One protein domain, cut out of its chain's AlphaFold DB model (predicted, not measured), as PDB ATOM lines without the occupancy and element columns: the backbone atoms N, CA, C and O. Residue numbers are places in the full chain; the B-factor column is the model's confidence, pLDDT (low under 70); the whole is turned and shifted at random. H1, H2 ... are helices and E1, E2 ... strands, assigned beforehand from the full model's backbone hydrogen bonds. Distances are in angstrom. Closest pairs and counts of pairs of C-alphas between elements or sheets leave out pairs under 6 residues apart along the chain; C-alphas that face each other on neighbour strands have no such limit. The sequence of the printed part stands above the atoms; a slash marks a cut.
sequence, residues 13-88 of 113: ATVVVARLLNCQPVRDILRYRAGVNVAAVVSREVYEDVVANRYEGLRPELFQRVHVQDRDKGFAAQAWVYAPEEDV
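Overview. This is residues 13 to 88 of the 113 residues of an uncharacterized protein of Actinobacteria bacterium (UniProt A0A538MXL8). A small, strongly twisted sheet of three strands has helices over both faces: H1 and H2 on one face, H3 on the other. A hairpin of the two longer strands, E2 and E3, makes most of the sheet, and the short strand E1 runs beside the later part of E3. The printed part has 76 residues, with three named helices and three named strands in the order H1, H2, E1, H3, E2, E3; the sheet order is E1, E3, E2, antiparallel throughout, and the class is mixed, helices and strands. The whole is compact, with a radius of gyration of the C-alphas of 12.6 A and spans of 36 by 31 by 18 A.

Arrangement. The inner strand E3, residues 75 to 82, bends by 61 degrees at residue 78. It forms a hairpin with the edge strand E2, residues 64 to 70, at 150 degrees between their directions; N 66 and O 79 are 2.8 A apart, within hydrogen-bond range. The other edge strand, E1, residues 40 to 43, is antiparallel to E3 at 134 degrees, with N 42 and O 80 at 2.9 A. H3, residues 44 to 51, is on the sheet at a height of 9.2 A, over E3 and, only just, over E1, with 3 of its C-alphas; it runs along the strands, at 7 degrees to E3 on the local plane. The closest C-alphas of H3 and E3 are those of Arg 44 and Ala 79, 5.3 A apart. E1, H3 and E2 form a split strand-helix-strand unit, two strands of one sheet with a helix between them along the chain and E3 between them in the sheet, and its crossover is right-handed. H2, residues 24 to 32, is on the opposite face from H3, at a height of 9.2 A, lies over E1 and stands up from the sheet, its line rising 53 degrees; the closest C-alphas of H2 and E2 are those of Pro 25 and Val 68, 7.4 A apart. H1, residues 13 to 21, is also on the sheet, and the arrangement is one of three layers, helices on both faces of a sheet: H1 and H2 on one face, H3 on the other; the closest C-alphas of H1 and E1 are those of Leu 21 and Val 41, 6.6 A apart. H1 and H2 meet only through their link, and H3 is apart from both. In H1, H2 and H3 every O i to N i+4 pair is within hydrogen-bond range.

Along the chain. E3 is 20.9 A from first to last C-alpha, from (26.530, -46.258, -42.820) to (44.975, -37.353, -47.079), and E2 is 18.7 A. E1 measures 10.4 A. H1 is 12.2 A long, beginning at C-alpha 13 at (30.829, -37.940, -33.781), H2 is 11.8 A and H3 9.8 A.

Size, cuts and confidence. The C-alphas of Gly 57 and Asp 72, 37.7 A apart, are the two farthest from each other. The printed part has no cut. The link from H3 to E2, residues 52 to 63, is long. The mean pLDDT of the printed part is 74.8; residues 13 to 18, 20 to 22, 34 to 35, 55 to 57 and 85 to 88 are under 70.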
ATOM      1  N   ALA A  13      29.571 -38.339 -33.159       59.56
ATOM      2  CA  ALA A  13      30.829 -37.940 -33.781       59.56
ATOM      3  C   ALA A  13      31.937 -39.003 -33.646       59.56
ATOM      4  O   ALA A  13      32.612 -39.312 -34.622       59.56
ATOM      5  N   THR A  14      32.097 -39.636 -32.481       57.44
ATOM      6  CA  THR A  14      33.123 -40.672 -32.273       57.44
ATOM      7  C   THR A  14      32.818 -41.947 -33.049       57.44
ATOM      8  O   THR A  14      33.729 -42.579 -33.574       57.44
ATOM      9  N   VAL A  15      31.539 -42.315 -33.172       62.22
ATOM     10  CA  VAL A  15      31.120 -43.454 -34.004       62.22
ATOM     11  C   VAL A  15      31.431 -43.181 -35.474       62.22
ATOM     12  O   VAL A  15      31.938 -44.066 -36.164       62.22
ATOM     13  N   VAL A  16      31.182 -41.958 -35.947       65.25
ATOM     14  CA  VAL A  16      31.556 -41.526 -37.300       65.25
ATOM     15  C   VAL A  16      33.071 -41.602 -37.481       65.25
ATOM     16  O   VAL A  16      33.524 -42.239 -38.426       65.25
ATOM     17  N   VAL A  17      33.865 -41.059 -36.555       67.31
ATOM     18  CA  VAL A  17      35.338 -41.107 -36.613       67.31
ATOM     19  C   VAL A  17      35.857 -42.546 -36.623       67.31
ATOM     20  O   VAL A  17      36.664 -42.898 -37.478       67.31
ATOM     21  N   ALA A  18      35.360 -43.410 -35.735       65.94
ATOM     22  CA  ALA A  18      35.774 -44.810 -35.659       65.94
ATOM     23  C   ALA A  18      35.419 -45.600 -36.932       65.94
ATOM     24  O   ALA A  18      36.175 -46.482 -37.347       65.94
ATOM     25  N   ARG A  19      34.284 -45.286 -37.570       72.50
ATOM     26  CA  ARG A  19      33.873 -45.897 -38.844       72.50
ATOM     27  C   ARG A  19      34.674 -45.359 -40.025       72.50
ATOM     28  O   ARG A  19      35.075 -46.142 -40.880       72.50
ATOM     29  N   LEU A  20      34.959 -44.058 -40.055       66.56
ATOM     30  CA  LEU A  20      35.829 -43.452 -41.061       66.56
ATOM     31  C   LEU A  20      37.249 -44.019 -40.971       66.56
ATOM     32  O   LEU A  20      37.809 -44.400 -41.992       66.56
ATOM     33  N   LEU A  21      37.807 -44.169 -39.768       69.88
ATOM     34  CA  LEU A  21      39.142 -44.740 -39.571       69.88
ATOM     35  C   LEU A  21      39.230 -46.199 -40.048       69.88
ATOM     36  O   LEU A  21      40.252 -46.630 -40.575       69.88
ATOM     37  N   ASN A  22      38.148 -46.964 -39.882       68.31
ATOM     38  CA  ASN A  22      38.097 -48.365 -40.291       68.31
ATOM     39  C   ASN A  22      37.695 -48.587 -41.751       68.31
ATOM     40  O   ASN A  22      37.669 -49.741 -42.183       68.31
ATOM     41  N   CYS A  23      37.386 -47.531 -42.507       70.25
ATOM     42  CA  CYS A  23      36.852 -47.694 -43.847       70.25
ATOM     43  C   CYS A  23      37.881 -48.276 -44.826       70.25
ATOM     44  O   CYS A  23      39.084 -48.007 -44.751       70.25
ATOM     45  N   GLN A  24      37.380 -49.062 -45.782       74.75
ATOM     46  CA  GLN A  24      38.212 -49.712 -46.791       74.75
ATOM     47  C   GLN A  24      39.092 -48.727 -47.584       74.75
ATOM     48  O   GLN A  24      40.275 -49.022 -47.727       74.75
ATOM     49  N   PRO A  25      38.612 -47.532 -47.994       74.81
ATOM     50  CA  PRO A  25      39.452 -46.558 -48.692       74.81
ATOM     51  C   PRO A  25      40.751 -46.191 -47.959       74.81
ATOM     52  O   PRO A  25      41.803 -46.107 -48.587       74.81
ATOM     53  N   VAL A  26      40.713 -46.013 -46.633       73.81
ATOM     54  CA  VAL A  26      41.915 -45.690 -45.837       73.81
ATOM     55  C   VAL A  26      42.866 -46.885 -45.785       73.81
ATOM     56  O   VAL A  26      44.078 -46.732 -45.930       73.81
ATOM     57  N   ARG A  27      42.317 -48.095 -45.626       77.31
ATOM     58  CA  ARG A  27      43.101 -49.339 -45.619       77.31
ATOM     59  C   ARG A  27      43.749 -49.613 -46.978       77.31
ATOM     60  O   ARG A  27      44.881 -50.084 -47.013       77.31
ATOM     61  N   ASP A  28      43.064 -49.307 -48.074       80.81
ATOM     62  CA  ASP A  28      43.564 -49.500 -49.437       80.81
ATOM     63  C   ASP A  28      44.729 -48.557 -49.747       80.81
ATOM     64  O   ASP A  28      45.727 -48.988 -50.320       80.81
ATOM     65  N   ILE A  29      44.667 -47.301 -49.296       77.94
ATOM     66  CA  ILE A  29      45.780 -46.349 -49.437       77.94
ATOM     67  C   ILE A  29      47.061 -46.911 -48.813       77.94
ATOM     68  O   ILE A  29      48.095 -46.942 -49.475       77.94
ATOM     69  N   LEU A  30      46.975 -47.412 -47.578       76.12
ATOM     70  CA  LEU A  30      48.123 -47.985 -46.865       76.12
ATOM     71  C   LEU A  30      48.617 -49.301 -47.482       76.12
ATOM     72  O   LEU A  30      49.793 -49.633 -47.374       76.12
ATOM     73  N   ARG A  31      47.733 -50.077 -48.118       81.88
ATOM     74  CA  ARG A  31      48.093 -51.360 -48.743       81.88
ATOM     75  C   ARG A  31      48.733 -51.201 -50.117       81.88
ATOM     76  O   ARG A  31      49.627 -51.973 -50.449       81.88
ATOM     77  N   TYR A  32      48.252 -50.257 -50.924       79.06
ATOM     78  CA  TYR A  32      48.612 -50.168 -52.341       79.06
ATOM     79  C   TYR A  32      49.620 -49.058 -52.662       79.06
ATOM     80  O   TYR A  32      50.201 -49.083 -53.746       79.06
ATOM     81  N   ARG A  33      49.869 -48.101 -51.756       73.19
ATOM     82  CA  ARG A  33      50.903 -47.072 -51.951       73.19
ATOM     83  C   ARG A  33      52.163 -47.386 -51.148       73.19
ATOM     84  O   ARG A  33      52.253 -47.078 -49.963       73.19
ATOM     85  N   ALA A  34      53.157 -47.969 -51.819       67.44
ATOM     86  CA  ALA A  34      54.482 -48.175 -51.239       67.44
ATOM     87  C   ALA A  34      55.096 -46.829 -50.802       67.44
ATOM     88  O   ALA A  34      55.120 -45.883 -51.586       67.44
ATOM     89  N   GLY A  35      55.567 -46.749 -49.554       69.88
ATOM     90  CA  GLY A  35      56.139 -45.530 -48.958       69.88
ATOM     91  C   GLY A  35      55.151 -44.674 -48.155       69.88
ATOM     92  O   GLY A  35      55.580 -43.795 -47.414       69.88
ATOM     93  N   VAL A  36      53.845 -44.954 -48.229       73.69
ATOM     94  CA  VAL A  36      52.838 -44.264 -47.411       73.69
ATOM     95  C   VAL A  36      52.659 -45.007 -46.090       73.69
ATOM     96  O   VAL A  36      52.004 -46.043 -46.022       73.69
ATOM     97  N   ASN A  37      53.220 -44.444 -45.023       71.88
ATOM     98  CA  ASN A  37      53.147 -45.025 -43.678       71.88
ATOM     99  C   ASN A  37      51.973 -44.482 -42.845       71.88
ATOM    100  O   ASN A  37      51.629 -45.046 -41.808       71.88
ATOM    101  N   VAL A  38      51.349 -43.389 -43.290       76.12
ATOM    102  CA  VAL A  38      50.243 -42.724 -42.593       76.12
ATOM    103  C   VAL A  38      49.186 -42.291 -43.600       76.12
ATOM    104  O   VAL A  38      49.502 -41.789 -44.673       76.12
ATOM    105  N   ALA A  39      47.920 -42.446 -43.222       80.62
ATOM    106  CA  ALA A  39      46.779 -41.882 -43.927       80.62
ATOM    107  C   ALA A  39      45.832 -41.248 -42.903       80.62
ATOM    108  O   ALA A  39      45.542 -41.837 -41.860       80.62
ATOM    109  N   ALA A  40      45.354 -40.047 -43.203       81.19
ATOM    110  CA  ALA A  40      44.360 -39.334 -42.421       81.19
ATOM    111  C   ALA A  40      43.023 -39.339 -43.162       81.19
ATOM    112  O   ALA A  40      42.974 -39.250 -44.388       81.19
ATOM    113  N   VAL A  41      41.930 -39.413 -42.408       81.38
ATOM    114  CA  VAL A  41      40.572 -39.250 -42.926       81.38
ATOM    115  C   VAL A  41      39.842 -38.231 -42.072       81.38
ATOM    116  O   VAL A  41      39.893 -38.289 -40.844       81.38
ATOM    117  N   VAL A  42      39.168 -37.294 -42.724       83.12
ATOM    118  CA  VAL A  42      38.377 -36.255 -42.068       83.12
ATOM    119  C   VAL A  42      36.938 -36.316 -42.556       83.12
ATOM    120  O   VAL A  42      36.665 -36.628 -43.721       83.12
ATOM    121  N   SER A  43      36.003 -36.053 -41.645       82.38
ATOM    122  CA  SER A  43      34.591 -35.927 -41.995       82.38
ATOM    123  C   SER A  43      34.359 -34.674 -42.837       82.38
ATOM    124  O   SER A  43      35.199 -33.776 -42.899       82.38
ATOM    125  N   ARG A  44      33.188 -34.607 -43.468       82.38
ATOM    126  CA  ARG A  44      32.756 -33.432 -44.222       82.38
ATOM    127  C   ARG A  44      32.804 -32.141 -43.414       82.38
ATOM    128  O   ARG A  44      33.385 -31.179 -43.892       82.38
ATOM    129  N   GLU A  45      32.240 -32.148 -42.214       79.12
ATOM    130  CA  GLU A  45      32.173 -30.961 -41.354       79.12
ATOM    131  C   GLU A  45      33.585 -30.453 -41.025       79.12
ATOM    132  O   GLU A  45      33.896 -29.292 -41.247       79.12
ATOM    133  N   VAL A  46      34.495 -31.354 -40.635       76.00
ATOM    134  CA  VAL A  46      35.898 -30.996 -40.358       76.00
ATOM    135  C   VAL A  46      36.608 -30.490 -41.615       76.00
ATOM    136  O   VAL A  46      37.405 -29.555 -41.544       76.00
ATOM    137  N   TYR A  47      36.340 -31.095 -42.773       78.50
ATOM    138  CA  TYR A  47      36.913 -30.634 -44.031       78.50
ATOM    139  C   TYR A  47      36.434 -29.223 -44.389       78.50
ATOM    140  O   TYR A  47      37.256 -28.377 -44.724       78.50
ATOM    141  N   GLU A  48      35.130 -28.961 -44.310       81.31
ATOM    142  CA  GLU A  48      34.537 -27.660 -44.633       81.31
ATOM    143  C   GLU A  48      34.996 -26.570 -43.647       81.31
ATOM    144  O   GLU A  48      35.365 -25.478 -44.080       81.31
ATOM    145  N   ASP A  49      35.081 -26.882 -42.354       77.31
ATOM    146  CA  ASP A  49      35.431 -25.900 -41.323       77.31
ATOM    147  C   ASP A  49      36.936 -25.599 -41.248       77.31
ATOM    148  O   ASP A  49      37.330 -24.450 -41.031       77.31
ATOM    149  N   VAL A  50      37.792 -26.611 -41.429       75.00
ATOM    150  CA  VAL A  50      39.239 -26.502 -41.161       75.00
ATOM    151  C   VAL A  50      40.061 -26.507 -42.447       75.00
ATOM    152  O   VAL A  50      40.919 -25.646 -42.651       75.00
ATOM    153  N   VAL A  51      39.806 -27.472 -43.332       75.88
ATOM    154  CA  VAL A  51      40.643 -27.687 -44.522       75.88
ATOM    155  C   VAL A  51      40.283 -26.693 -45.623       75.88
ATOM    156  O   VAL A  51      41.165 -26.021 -46.150       75.88
ATOM    157  N   ALA A  52      38.998 -26.553 -45.951       73.75
ATOM    158  CA  ALA A  52      38.524 -25.672 -47.016       73.75
ATOM    159  C   ALA A  52      38.827 -24.194 -46.722       73.75
ATOM    160  O   ALA A  52      39.172 -23.443 -47.636       73.75
ATOM    161  N   ASN A  53      38.812 -23.811 -45.445       75.56
ATOM    162  CA  ASN A  53      39.194 -22.475 -44.986       75.56
ATOM    163  C   ASN A  53      40.717 -22.232 -44.986       75.56
ATOM    164  O   ASN A  53      41.163 -21.177 -44.537       75.56
ATOM    165  N   ARG A  54      41.521 -23.179 -45.507       70.06
ATOM    166  CA  ARG A  54      42.994 -23.122 -45.600       70.06
ATOM    167  C   ARG A  54      43.658 -22.734 -44.277       70.06
ATOM    168  O   ARG A  54      44.646 -21.997 -44.264       70.06
ATOM    169  N   TYR A  55      43.105 -23.226 -43.167       60.25
ATOM    170  CA  TYR A  55      43.662 -22.975 -41.844       60.25
ATOM    171  C   TYR A  55      45.120 -23.459 -41.809       60.25
ATOM    172  O   TYR A  55      45.420 -24.548 -42.294       60.25
ATOM    173  N   GLU A  56      46.036 -22.619 -41.322       63.50
ATOM    174  CA  GLU A  56      47.465 -22.939 -41.142       63.50
ATOM    175  C   GLU A  56      48.190 -23.512 -42.379       63.50
ATOM    176  O   GLU A  56      49.113 -24.315 -42.268       63.50
ATOM    177  N   GLY A  57      47.808 -23.088 -43.589       66.44
ATOM    178  CA  GLY A  57      48.500 -23.513 -44.812       66.44
ATOM    179  C   GLY A  57      48.142 -24.926 -45.273       66.44
ATOM    180  O   GLY A  57      48.822 -25.476 -46.146       66.44
ATOM    181  N   LEU A  58      47.055 -25.499 -44.746       74.75
ATOM    182  CA  LEU A  58      46.454 -26.705 -45.302       74.75
ATOM    183  C   LEU A  58      46.180 -26.515 -46.799       74.75
ATOM    184  O   LEU A  58      45.723 -25.462 -47.251       74.75
ATOM    185  N   ARG A  59      46.490 -27.560 -47.568       77.88
ATOM    186  CA  ARG A  59      46.353 -27.610 -49.026       77.88
ATOM    187  C   ARG A  59      45.164 -28.508 -49.358       77.88
ATOM    188  O   ARG A  59      45.342 -29.726 -49.403       77.88
ATOM    189  N   PRO A  60      43.956 -27.951 -49.577       77.44
ATOM    190  CA  PRO A  60      42.761 -28.737 -49.882       77.44
ATOM    191  C   PRO A  60      42.950 -29.635 -51.104       77.44
ATOM    192  O   PRO A  60      42.332 -30.687 -51.208       77.44
ATOM    193  N   GLU A  61      43.843 -29.245 -52.015       81.94
ATOM    194  CA  GLU A  61      44.137 -29.980 -53.243       81.94
ATOM    195  C   GLU A  61      44.795 -31.345 -52.979       81.94
ATOM    196  O   GLU A  61      44.737 -32.224 -53.833       81.94
ATOM    197  N   LEU A  62      45.401 -31.534 -51.800       81.31
ATOM    198  CA  LEU A  62      45.999 -32.807 -51.385       81.31
ATOM    199  C   LEU A  62      44.974 -33.775 -50.777       81.31
ATOM    200  O   LEU A  62      45.286 -34.942 -50.546       81.31
ATOM    201  N   PHE A  63      43.757 -33.306 -50.502       83.00
ATOM    202  CA  PHE A  63      42.696 -34.116 -49.925       83.00
ATOM    203  C   PHE A  63      41.816 -34.689 -51.029       83.00
ATOM    204  O   PHE A  63      41.188 -33.968 -51.807       83.00
ATOM    205  N   GLN A  64      41.707 -36.011 -51.066       83.50
ATOM    206  CA  GLN A  64      40.869 -36.704 -52.032       83.50
ATOM    207  C   GLN A  64      39.509 -37.004 -51.415       83.50
ATOM    208  O   GLN A  64      39.407 -37.623 -50.356       83.50
ATOM    209  N   ARG A  65      38.435 -36.576 -52.082       84.62
ATOM    210  CA  ARG A  65      37.074 -36.870 -51.632       84.62
ATOM    211  C   ARG A  65      36.761 -38.349 -51.838       84.62
ATOM    212  O   ARG A  65      36.885 -38.862 -52.947       84.62
ATOM    213  N   VAL A  66      36.274 -39.003 -50.792       82.00
ATOM    214  CA  VAL A  66      35.846 -40.402 -50.807       82.00
ATOM    215  C   VAL A  66      34.417 -40.532 -50.302       82.00
ATOM    216  O   VAL A  66      33.948 -39.778 -49.447       82.00
ATOM    217  N   HIS A  67      33.712 -41.514 -50.847       82.00
ATOM    218  CA  HIS A  67      32.407 -41.906 -50.347       82.00
ATOM    219  C   HIS A  67      32.567 -43.194 -49.542       82.00
ATOM    220  O   HIS A  67      32.788 -44.266 -50.102       82.00
ATOM    221  N   VAL A  68      32.475 -43.082 -48.221       79.06
ATOM    222  CA  VAL A  68      32.596 -44.219 -47.311       79.06
ATOM    223  C   VAL A  68      31.242 -44.900 -47.203       79.06
ATOM    224  O   VAL A  68      30.246 -44.254 -46.885       79.06
ATOM    225  N   GLN A  69      31.210 -46.203 -47.473       76.38
ATOM    226  CA  GLN A  69      30.036 -47.043 -47.264       76.38
ATOM    227  C   GLN A  69      30.420 -48.247 -46.413       76.38
ATOM    228  O   GLN A  69      31.375 -48.952 -46.729       76.38
ATOM    229  N   ASP A  70      29.638 -48.495 -45.374       72.94
ATOM    230  CA  ASP A  70      29.634 -49.733 -44.607       72.94
ATOM    231  C   ASP A  70      28.185 -50.230 -44.603       72.94
ATOM    232  O   ASP A  70      27.329 -49.735 -43.862       72.94
ATOM    233  N   ARG A  71      27.890 -51.146 -45.536       71.62
ATOM    234  CA  ARG A  71      26.527 -51.641 -45.777       71.62
ATOM    235  C   ARG A  71      26.024 -52.485 -44.612       71.62
ATOM    236  O   ARG A  71      24.852 -52.373 -44.267       71.62
ATOM    237  N   ASP A  72      26.905 -53.254 -43.977       71.25
ATOM    238  CA  ASP A  72      26.576 -54.095 -42.823       71.25
ATOM    239  C   ASP A  72      26.145 -53.261 -41.608       71.25
ATOM    240  O   ASP A  72      25.358 -53.713 -40.774       71.25
ATOM    241  N   LYS A  73      26.636 -52.019 -41.504       70.38
ATOM    242  CA  LYS A  73      26.280 -51.067 -40.440       70.38
ATOM    243  C   LYS A  73      25.330 -49.954 -40.887       70.38
ATOM    244  O   LYS A  73      25.109 -49.021 -40.108       70.38
ATOM    245  N   GLY A  74      24.789 -50.033 -42.106       73.69
ATOM    246  CA  GLY A  74      23.882 -49.027 -42.670       73.69
ATOM    247  C   GLY A  74      24.486 -47.621 -42.714       73.69
ATOM    248  O   GLY A  74      23.780 -46.637 -42.515       73.69
ATOM    249  N   PHE A  75      25.802 -47.516 -42.895       73.38
ATOM    250  CA  PHE A  75      26.530 -46.258 -42.820       73.38
ATOM    251  C   PHE A  75      26.967 -45.798 -44.205       73.38
ATOM    252  O   PHE A  75      27.620 -46.532 -44.945       73.38
ATOM    253  N   ALA A  76      26.651 -44.549 -44.527       77.19
ATOM    254  CA  ALA A  76      27.158 -43.859 -45.697       77.19
ATOM    255  C   ALA A  76      27.568 -42.447 -45.288       77.19
ATOM    256  O   ALA A  76      26.801 -41.745 -44.630       77.19
ATOM    257  N   ALA A  77      28.776 -42.036 -45.663       79.75
ATOM    258  CA  ALA A  77      29.274 -40.701 -45.372       79.75
ATOM    259  C   ALA A  77      30.213 -40.207 -46.472       79.75
ATOM    260  O   ALA A  77      30.978 -40.970 -47.066       79.75
ATOM    261  N   GLN A  78      30.180 -38.899 -46.702       83.81
ATOM    262  CA  GLN A  78      31.193 -38.220 -47.494       83.81
ATOM    263  C   GLN A  78      32.346 -37.798 -46.581       83.81
ATOM    264  O   GLN A  78      32.124 -37.220 -45.517       83.81
ATOM    265  N   ALA A  79      33.566 -38.110 -47.003       85.06
ATOM    266  CA  ALA A  79      34.784 -37.832 -46.258       85.06
ATOM    267  C   ALA A  79      35.920 -37.454 -47.212       85.06
ATOM    268  O   ALA A  79      35.797 -37.582 -48.433       85.06
ATOM    269  N   TRP A  80      37.026 -36.993 -46.646       86.25
ATOM    270  CA  TRP A  80      38.238 -36.680 -47.386       86.25
ATOM    271  C   TRP A  80      39.406 -37.440 -46.783       86.25
ATOM    272  O   TRP A  80      39.552 -37.486 -45.564       86.25
ATOM    273  N   VAL A  81      40.225 -38.036 -47.642       84.94
ATOM    274  CA  VAL A  81      41.446 -38.741 -47.253       84.94
ATOM    275  C   VAL A  81      42.665 -37.946 -47.683       84.94
ATOM    276  O   VAL A  81      42.693 -37.366 -48.766       84.94
ATOM    277  N   TYR A  82      43.672 -37.938 -46.823       83.62
ATOM    278  CA  TYR A  82      44.975 -37.353 -47.079       83.62
ATOM    279  C   TYR A  82      46.048 -38.390 -46.771       83.62
ATOM    280  O   TYR A  82      46.022 -39.030 -45.719       83.62
ATOM    281  N   ALA A  83      46.991 -38.549 -47.687       81.94
ATOM    282  CA  ALA A  83      48.144 -39.411 -47.519       81.94
ATOM    283  C   ALA A  83      49.382 -38.616 -47.936       81.94
ATOM    284  O   ALA A  83      49.494 -38.285 -49.119       81.94
ATOM    285  N   PRO A  84      50.279 -38.265 -46.999       76.00
ATOM    286  CA  PRO A  84      51.539 -37.645 -47.362       76.00
ATOM    287  C   PRO A  84      52.331 -38.605 -48.255       76.00
ATOM    288  O   PRO A  84      52.445 -39.794 -47.960       76.00
ATOM    289  N   GLU A  85      52.861 -38.083 -49.359       66.94
ATOM    290  CA  GLU A  85      53.784 -38.824 -50.230       66.94
ATOM    291  C   GLU A  85      55.178 -38.945 -49.597       66.94
ATOM    292  O   GLU A  85      55.972 -39.801 -49.980       66.94
ATOM    293  N   GLU A  86      55.466 -38.092 -48.615       63.72
ATOM    294  CA  GLU A  86      56.730 -38.055 -47.898       63.72
ATOM    295  C   GLU A  86      56.706 -39.014 -46.704       63.72
ATOM    296  O   GLU A  86      55.713 -39.104 -45.975       63.72
ATOM    297  N   ASP A  87      57.812 -39.728 -46.493       62.00
ATOM    298  CA  ASP A  87      57.931 -40.681 -45.395       62.00
ATOM    299  C   ASP A  87      57.940 -39.949 -44.048       62.00
ATOM    300  O   ASP A  87      58.967 -39.469 -43.573       62.00
ATOM    301  N   VAL A  88      56.777 -39.892 -43.411       60.53
ATOM    302  CA  VAL A  88      56.585 -39.276 -42.093       60.53
ATOM    303  C   VAL A  88      57.286 -40.020 -40.953       60.53
ATOM    304  O   VAL A  88      57.349 -39.500 -39.842       60.53
TER     305      VAL A  88